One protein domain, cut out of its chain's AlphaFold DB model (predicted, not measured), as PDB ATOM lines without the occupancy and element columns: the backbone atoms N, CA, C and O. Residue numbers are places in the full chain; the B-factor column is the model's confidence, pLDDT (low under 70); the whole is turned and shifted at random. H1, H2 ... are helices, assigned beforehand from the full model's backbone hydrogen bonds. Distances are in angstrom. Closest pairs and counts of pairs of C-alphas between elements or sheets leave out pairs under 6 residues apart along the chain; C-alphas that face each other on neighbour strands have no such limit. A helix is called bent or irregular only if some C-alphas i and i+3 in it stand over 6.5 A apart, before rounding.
ATOM      1  N   GLU A   4      33.770 -12.805  23.927       84.75
ATOM      2  CA  GLU A   4      33.236 -11.589  24.550       84.75
ATOM      3  C   GLU A   4      34.265 -10.463  24.739       84.75
ATOM      4  O   GLU A   4      33.871  -9.299  24.742       84.75
ATOM      5  N   ASN A   5      35.564 -10.775  24.780       91.75
ATOM      6  CA  ASN A   5      36.632  -9.784  24.945       91.75
ATOM      7  C   ASN A   5      37.144  -9.196  23.618       91.75
ATOM      8  O   ASN A   5      38.048  -8.368  23.641       91.75
ATOM      9  N   LEU A   6      36.606  -9.633  22.476       91.31
ATOM     10  CA  LEU A   6      37.002  -9.125  21.163       91.31
ATOM     11  C   LEU A   6      36.310  -7.789  20.859       91.31
ATOM     12  O   LEU A   6      35.105  -7.621  21.101       91.31
ATOM     13  N   SER A   7      37.058  -6.866  20.259       94.38
ATOM     14  CA  SER A   7      36.516  -5.669  19.621       94.38
ATOM     15  C   SER A   7      35.576  -6.031  18.465       94.38
ATOM     16  O   SER A   7      35.528  -7.169  17.991       94.38
ATOM     17  N   ALA A   8      34.804  -5.054  17.984       92.56
ATOM     18  CA  ALA A   8      33.908  -5.267  16.849       92.56
ATOM     19  C   ALA A   8      34.664  -5.722  15.587       92.56
ATOM     20  O   ALA A   8      34.198  -6.625  14.897       92.56
ATOM     21  N   ILE A   9      35.844  -5.149  15.324       95.19
ATOM     22  CA  ILE A   9      36.670  -5.499  14.158       95.19
ATOM     23  C   ILE A   9      37.168  -6.940  14.277       95.19
ATOM     24  O   ILE A   9      36.975  -7.730  13.359       95.19
ATOM     25  N   GLU A  10      37.702  -7.328  15.435       94.62
ATOM     26  CA  GLU A  10      38.196  -8.694  15.651       94.62
ATOM     27  C   GLU A  10      37.077  -9.744  15.557       94.62
ATOM     28  O   GLU A  10      37.313 -10.869  15.117       94.62
ATOM     29  N   LYS A  11      35.842  -9.387  15.937       94.31
ATOM     30  CA  LYS A  11      34.664 -10.247  15.739       94.31
ATOM     31  C   LYS A  11      34.315 -10.409  14.263       94.31
ATOM     32  O   LYS A  11      34.006 -11.524  13.851       94.31
ATOM     33  N   VAL A  12      34.386  -9.335  13.475       94.69
ATOM     34  CA  VAL A  12      34.172  -9.389  12.019       94.69
ATOM     35  C   VAL A  12      35.242 -10.252  11.354       94.69
ATOM     36  O   VAL A  12      34.909 -11.148  10.586       94.69
ATOM     37  N   GLU A  13      36.513 -10.066  11.708       95.38
ATOM     38  CA  GLU A  13      37.614 -10.883  11.184       95.38
ATOM     39  C   GLU A  13      37.502 -12.353  11.594       95.38
ATOM     40  O   GLU A  13      37.834 -13.256  10.826       95.38
ATOM     41  N   LEU A  14      37.049 -12.629  12.819       94.00
ATOM     42  CA  LEU A  14      36.787 -13.993  13.264       94.00
ATOM     43  C   LEU A  14      35.638 -14.626  12.469       94.00
ATOM     44  O   LEU A  14      35.786 -15.754  12.009       94.00
ATOM     45  N   ALA A  15      34.532 -13.904  12.273       94.94
ATOM     46  CA  ALA A  15      33.409 -14.379  11.469       94.94
ATOM     47  C   ALA A  15      33.833 -14.663  10.020       94.94
ATOM     48  O   ALA A  15      33.504 -15.725   9.499       94.94
ATOM     49  N   GLN A  16      34.622 -13.769   9.414       94.94
ATOM     50  CA  GLN A  16      35.163 -13.957   8.068       94.94
ATOM     51  C   GLN A  16      36.039 -15.210   7.989       94.94
ATOM     52  O   GLN A  16      35.809 -16.056   7.138       94.94
ATOM     53  N   ARG A  17      36.987 -15.387   8.918       94.88
ATOM     54  CA  ARG A  17      37.868 -16.569   8.920       94.88
ATOM     55  C   ARG A  17      37.110 -17.880   9.103       94.88
ATOM     56  O   ARG A  17      37.460 -18.874   8.476       94.88
ATOM     57  N   ILE A  18      36.089 -17.894   9.961       93.62
ATOM     58  CA  ILE A  18      35.230 -19.072  10.137       93.62
ATOM     59  C   ILE A  18      34.481 -19.361   8.834       93.62
ATOM     60  O   ILE A  18      34.436 -20.507   8.397       93.62
ATOM     61  N   TRP A  19      33.927 -18.327   8.200       93.00
ATOM     62  CA  TRP A  19      33.219 -18.464   6.934       93.00
ATOM     63  C   TRP A  19      34.128 -18.965   5.807       93.00
ATOM     64  O   TRP A  19      33.761 -19.904   5.108       93.00
ATOM     65  N   ASP A  20      35.335 -18.413   5.684       91.75
ATOM     66  CA  ASP A  20      36.320 -18.827   4.683       91.75
ATOM     67  C   ASP A  20      36.740 -20.289   4.875       91.75
ATOM     68  O   ASP A  20      36.883 -21.017   3.897       91.75
ATOM     69  N   SER A  21      36.883 -20.746   6.124       90.88
ATOM     70  CA  SER A  21      37.183 -22.150   6.433       90.88
ATOM     71  C   SER A  21      36.069 -23.085   5.963       90.88
ATOM     72  O   SER A  21      36.349 -24.104   5.342       90.88
ATOM     73  N   VAL A  22      34.806 -22.733   6.227       86.81
ATOM     74  CA  VAL A  22      33.649 -23.533   5.793       86.81
ATOM     75  C   VAL A  22      33.518 -23.525   4.270       86.81
ATOM     76  O   VAL A  22      33.253 -24.563   3.674       86.81
ATOM     77  N   ALA A  23      33.727 -22.373   3.631       85.56
ATOM     78  CA  ALA A  23      33.665 -22.238   2.180       85.56
ATOM     79  C   ALA A  23      34.791 -23.008   1.470       85.56
ATOM     80  O   ALA A  23      34.564 -23.566   0.401       85.56
ATOM     81  N   ALA A  24      35.989 -23.063   2.057       85.81
ATOM     82  CA  ALA A  24      37.125 -23.804   1.507       85.81
ATOM     83  C   ALA A  24      36.939 -25.329   1.563       85.81
ATOM     84  O   ALA A  24      37.477 -26.039   0.718       85.81
ATOM     85  N   GLU A  25      36.187 -25.829   2.547       80.06
ATOM     86  CA  GLU A  25      35.845 -27.251   2.690       80.06
ATOM     87  C   GLU A  25      34.583 -27.645   1.910       80.06
ATOM     88  O   GLU A  25      34.225 -28.821   1.849       80.06
ATOM     89  N   GLN A  26      33.886 -26.673   1.324       74.12
ATOM     90  CA  GLN A  26      32.685 -26.937   0.555       74.12
ATOM     91  C   GLN A  26      33.080 -27.445  -0.834       74.12
ATOM     92  O   GLN A  26      33.548 -26.682  -1.680       74.12
ATOM     93  N   ASP A  27      32.873 -28.744  -1.067       71.19
ATOM     94  CA  ASP A  27      32.973 -29.326  -2.403       71.19
ATOM     95  C   ASP A  27      32.125 -28.511  -3.383       71.19
ATOM     96  O   ASP A  27      31.026 -28.049  -3.049       71.19
ATOM     97  N   SER A  28      32.634 -28.324  -4.604       70.81
ATOM     98  CA  SER A  28      31.904 -27.604  -5.640       70.81
ATOM     99  C   SER A  28      30.533 -28.246  -5.814       70.81
ATOM    100  O   SER A  28      30.432 -29.388  -6.267       70.81
ATOM    101  N   ILE A  29      29.475 -27.521  -5.453       76.50
ATOM    102  CA  ILE A  29      28.112 -27.970  -5.712       76.50
ATOM    103  C   ILE A  29      27.948 -27.947  -7.230       76.50
ATOM    104  O   ILE A  29      27.808 -26.879  -7.830       76.50
ATOM    105  N   GLU A  30      28.021 -29.122  -7.853       81.81
ATOM    106  CA  GLU A  30      27.807 -29.243  -9.287       81.81
ATOM    107  C   GLU A  30      26.384 -28.797  -9.613       81.81
ATOM    108  O   GLU A  30      25.396 -29.336  -9.108       81.81
ATOM    109  N   LEU A  31      26.284 -27.782 -10.465       87.31
ATOM    110  CA  LEU A  31      25.002 -27.352 -10.987       87.31
ATOM    111  C   LEU A  31      24.503 -28.394 -11.983       87.31
ATOM    112  O   LEU A  31      25.232 -28.815 -12.885       87.31
ATOM    113  N   SER A  32      23.226 -28.755 -11.878       92.69
ATOM    114  CA  SER A  32      22.580 -29.531 -12.928       92.69
ATOM    115  C   SER A  32      22.577 -28.741 -14.245       92.69
ATOM    116  O   SER A  32      22.726 -27.508 -14.279       92.69
ATOM    117  N   LYS A  33      22.377 -29.438 -15.367       93.25
ATOM    118  CA  LYS A  33      22.266 -28.786 -16.680       93.25
ATOM    119  C   LYS A  33      21.109 -27.788 -16.707       93.25
ATOM    120  O   LYS A  33      21.248 -26.702 -17.263       93.25
ATOM    121  N   GLU A  34      20.000 -28.130 -16.062       95.19
ATOM    122  CA  GLU A  34      18.804 -27.293 -15.960       95.19
ATOM    123  C   GLU A  34      19.073 -26.033 -15.130       95.19
ATOM    124  O   GLU A  34      18.687 -24.936 -15.529       95.19
ATOM    125  N   GLN A  35      19.786 -26.165 -14.005       95.69
ATOM    126  CA  GLN A  35      20.178 -25.026 -13.170       95.69
ATOM    127  C   GLN A  35      21.134 -24.087 -13.914       95.69
ATOM    128  O   GLN A  35      20.952 -22.870 -13.893       95.69
ATOM    129  N   THR A  36      22.114 -24.651 -14.621       93.81
ATOM    130  CA  THR A  36      23.052 -23.887 -15.455       93.81
ATOM    131  C   THR A  36      22.314 -23.125 -16.558       93.81
ATOM    132  O   THR A  36      22.551 -21.935 -16.761       93.81
ATOM    133  N   GLN A  37      21.377 -23.786 -17.245       96.94
ATOM    134  CA  GLN A  37      20.570 -23.164 -18.291       96.94
ATOM    135  C   GLN A  37      19.730 -22.004 -17.741       96.94
ATOM    136  O   GLN A  37      19.746 -20.914 -18.310       96.94
ATOM    137  N   LEU A  38      19.081 -22.199 -16.590       97.06
ATOM    138  CA  LEU A  38      18.313 -21.150 -15.921       97.06
ATOM    139  C   LEU A  38      19.176 -19.928 -15.578       97.06
ATOM    140  O   LEU A  38      18.744 -18.793 -15.784       97.06
ATOM    141  N   LEU A  39      20.389 -20.135 -15.054       95.69
ATOM    142  CA  LEU A  39      21.309 -19.034 -14.749       95.69
ATOM    143  C   LEU A  39      21.721 -18.274 -16.014       95.69
ATOM    144  O   LEU A  39      21.703 -17.044 -16.010       95.69
ATOM    145  N   ASN A  40      22.015 -18.988 -17.103       96.56
ATOM    146  CA  ASN A  40      22.358 -18.376 -18.387       96.56
ATOM    147  C   ASN A  40      21.211 -17.526 -18.949       96.56
ATOM    148  O   ASN A  40      21.445 -16.426 -19.449       96.56
ATOM    149  N   ASP A  41      19.969 -17.998 -18.849       96.88
ATOM    150  CA  ASP A  41      18.805 -17.257 -19.347       96.88
ATOM    151  C   ASP A  41      18.518 -16.007 -18.505       96.88
ATOM    152  O   ASP A  41      18.192 -14.943 -19.043       96.88
ATOM    153  N   ARG A  42      18.716 -16.093 -17.182       95.62
ATOM    154  CA  ARG A  42      18.635 -14.930 -16.287       95.62
ATOM    155  C   ARG A  42      19.723 -13.904 -16.587       95.62
ATOM    156  O   ARG A  42      19.422 -12.714 -16.598       95.62
ATOM    157  N   LEU A  43      20.950 -14.350 -16.856       94.38
ATOM    158  CA  LEU A  43      22.058 -13.460 -17.195       94.38
ATOM    159  C   LEU A  43      21.794 -12.720 -18.510       94.38
ATOM    160  O   LEU A  43      21.881 -11.498 -18.545       94.38
ATOM    161  N   LYS A  44      21.352 -13.435 -19.551       96.12
ATOM    162  CA  LYS A  44      20.950 -12.820 -20.827       96.12
ATOM    163  C   LYS A  44      19.826 -11.804 -20.652       96.12
ATOM    164  O   LYS A  44      19.854 -10.750 -21.275       96.12
ATOM    165  N   SER A  45      18.839 -12.114 -19.810       94.75
ATOM    166  CA  SER A  45      17.727 -11.198 -19.531       94.75
ATOM    167  C   SER A  45      18.210  -9.924 -18.835       94.75
ATOM    168  O   SER A  45      17.776  -8.837 -19.194       94.75
ATOM    169  N   PHE A  46      19.138 -10.050 -17.883       91.19
ATOM    170  CA  PHE A  46      19.761  -8.914 -17.204       91.19
ATOM    171  C   PHE A  46      20.603  -8.049 -18.156       91.19
ATOM    172  O   PHE A  46      20.490  -6.828 -18.144       91.19
ATOM    173  N   GLU A  47      21.409  -8.667 -19.021       91.62
ATOM    174  CA  GLU A  47      22.193  -7.943 -20.031       91.62
ATOM    175  C   GLU A  47      21.296  -7.222 -21.050       91.62
ATOM    176  O   GLU A  47      21.605  -6.106 -21.469       91.62
ATOM    177  N   ALA A  48      20.171  -7.839 -21.424       93.69
ATOM    178  CA  ALA A  48      19.199  -7.265 -22.350       93.69
ATOM    179  C   ALA A  48      18.375  -6.119 -21.739       93.69
ATOM    180  O   ALA A  48      18.011  -5.195 -22.462       93.69
ATOM    181  N   ASP A  49      18.098  -6.163 -20.432       93.25
ATOM    182  CA  ASP A  49      17.420  -5.093 -19.683       93.25
ATOM    183  C   ASP A  49      18.233  -3.782 -19.726       93.25
ATOM    184  O   ASP A  49      17.671  -2.690 -19.759       93.25
ATOM    185  N   GLN A  50      19.571  -3.864 -19.783       86.69
ATOM    186  CA  GLN A  50      20.499  -2.716 -19.727       86.69
ATOM    187  C   GLN A  50      20.333  -1.814 -18.485       86.69
ATOM    188  O   GLN A  50      21.025  -0.805 -18.335       86.69
ATOM    189  N   ASN A  51      19.459  -2.186 -17.553       88.00
ATOM    190  CA  ASN A  51      19.223  -1.501 -16.298       88.00
ATOM    191  C   ASN A  51      20.163  -2.034 -15.210       88.00
ATOM    192  O   ASN A  51      19.767  -2.730 -14.276       88.00
ATOM    193  N   PHE A  52      21.439  -1.673 -15.316       85.75
ATOM    194  CA  PHE A  52      22.487  -2.100 -14.379       85.75
ATOM    195  C   PHE A  52      22.374  -1.470 -12.976       85.75
ATOM    196  O   PHE A  52      23.218  -1.709 -12.113       85.75
ATOM    197  N   GLY A  53      21.334  -0.670 -12.731       89.00
ATOM    198  CA  GLY A  53      21.170   0.095 -11.504       89.00
ATOM    199  C   GLY A  53      22.141   1.272 -11.410       89.00
ATOM    200  O   GLY A  53      22.813   1.657 -12.364       89.00
ATOM    201  N   SER A  54      22.179   1.891 -10.233       91.56
ATOM    202  CA  SER A  54      23.076   3.011  -9.945       91.56
ATOM    203  C   SER A  54      24.267   2.528  -9.124       91.56
ATOM    204  O   SER A  54      24.116   1.665  -8.256       91.56
ATOM    205  N   ASN A  55      25.443   3.113  -9.351       92.44
ATOM    206  CA  ASN A  55      26.584   2.854  -8.478       92.44
ATOM    207  C   ASN A  55      26.296   3.375  -7.056       92.44
ATOM    208  O   ASN A  55      25.432   4.232  -6.842       92.44
ATOM    209  N   TRP A  56      27.030   2.861  -6.068       90.81
ATOM    210  CA  TRP A  56      26.806   3.237  -4.671       90.81
ATOM    211  C   TRP A  56      26.957   4.742  -4.421       90.81
ATOM    212  O   TRP A  56      26.194   5.293  -3.632       90.81
ATOM    213  N   SER A  57      27.887   5.423  -5.093       93.50
ATOM    214  CA  SER A  57      28.074   6.869  -4.936       93.50
ATOM    215  C   SER A  57      26.814   7.644  -5.334       93.50
ATOM    216  O   SER A  57      26.354   8.478  -4.560       93.50
ATOM    217  N   ASP A  58      26.197   7.300  -6.468       93.12
ATOM    218  CA  ASP A  58      24.957   7.920  -6.953       93.12
ATOM    219  C   ASP A  58      23.771   7.637  -6.020       93.12
ATOM    220  O   ASP A  58      22.932   8.506  -5.761       93.12
ATOM    221  N   VAL A  59      23.679   6.408  -5.499       94.00
ATOM    222  CA  VAL A  59      22.655   6.035  -4.509       94.00
ATOM    223  C   VAL A  59      22.853   6.830  -3.224       94.00
ATOM    224  O   VAL A  59      21.897   7.395  -2.697       94.00
ATOM    225  N   LYS A  60      24.093   6.910  -2.737       93.94
ATOM    226  CA  LYS A  60      24.441   7.634  -1.520       93.94
ATOM    227  C   LYS A  60      24.077   9.106  -1.651       93.94
ATOM    228  O   LYS A  60      23.345   9.588  -0.795       93.94
ATOM    229  N   SER A  61      24.507   9.779  -2.722       95.06
ATOM    230  CA  SER A  61      24.178  11.186  -2.992       95.06
ATOM    231  C   SER A  61      22.670  11.441  -2.985       95.06
ATOM    232  O   SER A  61      22.217  12.390  -2.359       95.06
ATOM    233  N   ARG A  62      21.868  10.549  -3.580       94.44
ATOM    234  CA  ARG A  62      20.398  10.657  -3.566       94.44
ATOM    235  C   ARG A  62      19.792  10.607  -2.161       94.44
ATOM    236  O   ARG A  62      18.759  11.225  -1.932       94.44
ATOM    237  N   ILE A  63      20.389   9.833  -1.257       94.50
ATOM    238  CA  ILE A  63      19.888   9.649   0.112       94.50
ATOM    239  C   ILE A  63      20.322  10.805   1.019       94.50
ATOM    240  O   ILE A  63      19.552  11.206   1.888       94.50
ATOM    241  N   ILE A  64      21.544  11.320   0.846       92.25
ATOM    242  CA  ILE A  64      22.109  12.335   1.749       92.25
ATOM    243  C   ILE A  64      21.885  13.785   1.297       92.25
ATOM    244  O   ILE A  64      21.934  14.657   2.160       92.25
ATOM    245  N   GLY A  65      21.582  14.023   0.012       67.88
ATOM    246  CA  GLY A  65      21.422  15.366  -0.562       67.88
ATOM    247  C   GLY A  65      22.749  15.998  -0.949       67.88
ATOM    248  O   GLY A  65      23.556  16.278  -0.037       67.88
TER     249      GLY A  65
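What this domain is: This is residues 4 to 65 of the 65 residues of the protein "Putative addiction module component, TIGR02574 family" of Alteromonas sp. ALT199 (UniProt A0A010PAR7). This is an open, flat U-shaped chain of three separate helices: H1 and H2 are its two arms, residues 25 to 32 run across its base, and H3 follows beyond the far end of H2, turned in toward the mouth of the U. No helix packs on another, and the space between the arms is empty. The printed part has 62 residues with three named helices, in the order H1, H2, H3, and no named strand; the class is all helix. The whole is extended, with a radius of gyration of the C-alphas of 19.3 A, and its flat outline spans 50 by 46 by 12 A.

How they stand to each other: Start with the two longest helices, H1 at residues 8 to 24 and H2 at residues 33 to 49, each of 17 residues. They are apart, with no C-alpha of the one within 8 A of the other. Read the y column: along H1 it goes from -5.267 at C-alpha 8 to -23.804 at C-alpha 24, and along H2 it goes from -28.786 at C-alpha 33 to -5.093 at C-alpha 49. Now look on to H3, residues 56 to 64, which is apart from H2 and also apart from H1. Residues 15 to 30 stand free, of which 15 to 24 belong to H1, and so do residues 40 to 65, of which 40 to 49 belong to H2 and 56 to 64 to H3. In the backbones of H1, H2 and H3, every O i to N i+4 pair is within hydrogen-bond range.

Where its parts are: Find C-alpha 8 at (33.908, -5.267, 16.849); from there H1, residues 8 to 24, runs 24.3 A to C-alpha 24 at (37.125, -23.804, 1.507). Go on to C-alpha 33 at (22.266, -28.786, -16.680), where H2, residues 33 to 49, begins; it measures 24.4 A from first to last C-alpha. H3, residues 56 to 64, measures 12.1 A and ends with C-alpha 64 at (22.109, 12.335, 1.749). None of the three helices is bent.

The domain as a whole: The two C-alphas farthest apart are those of Asn 5 and Ala 48, at 50.5 A, while the first and last printed C-alphas, of Glu 4 and Gly 65, are 38.7 A apart. The printed part has no cut, and it ends at residue 65, the chain's last residue. Both links are short but not tight: 8 residues lie between H1 and H2, and 6 between H2 and H3. Look in the B-factor column for the model's confidence: the mean pLDDT of the printed part is 90.7, and one residue, Gly 65, is under 70.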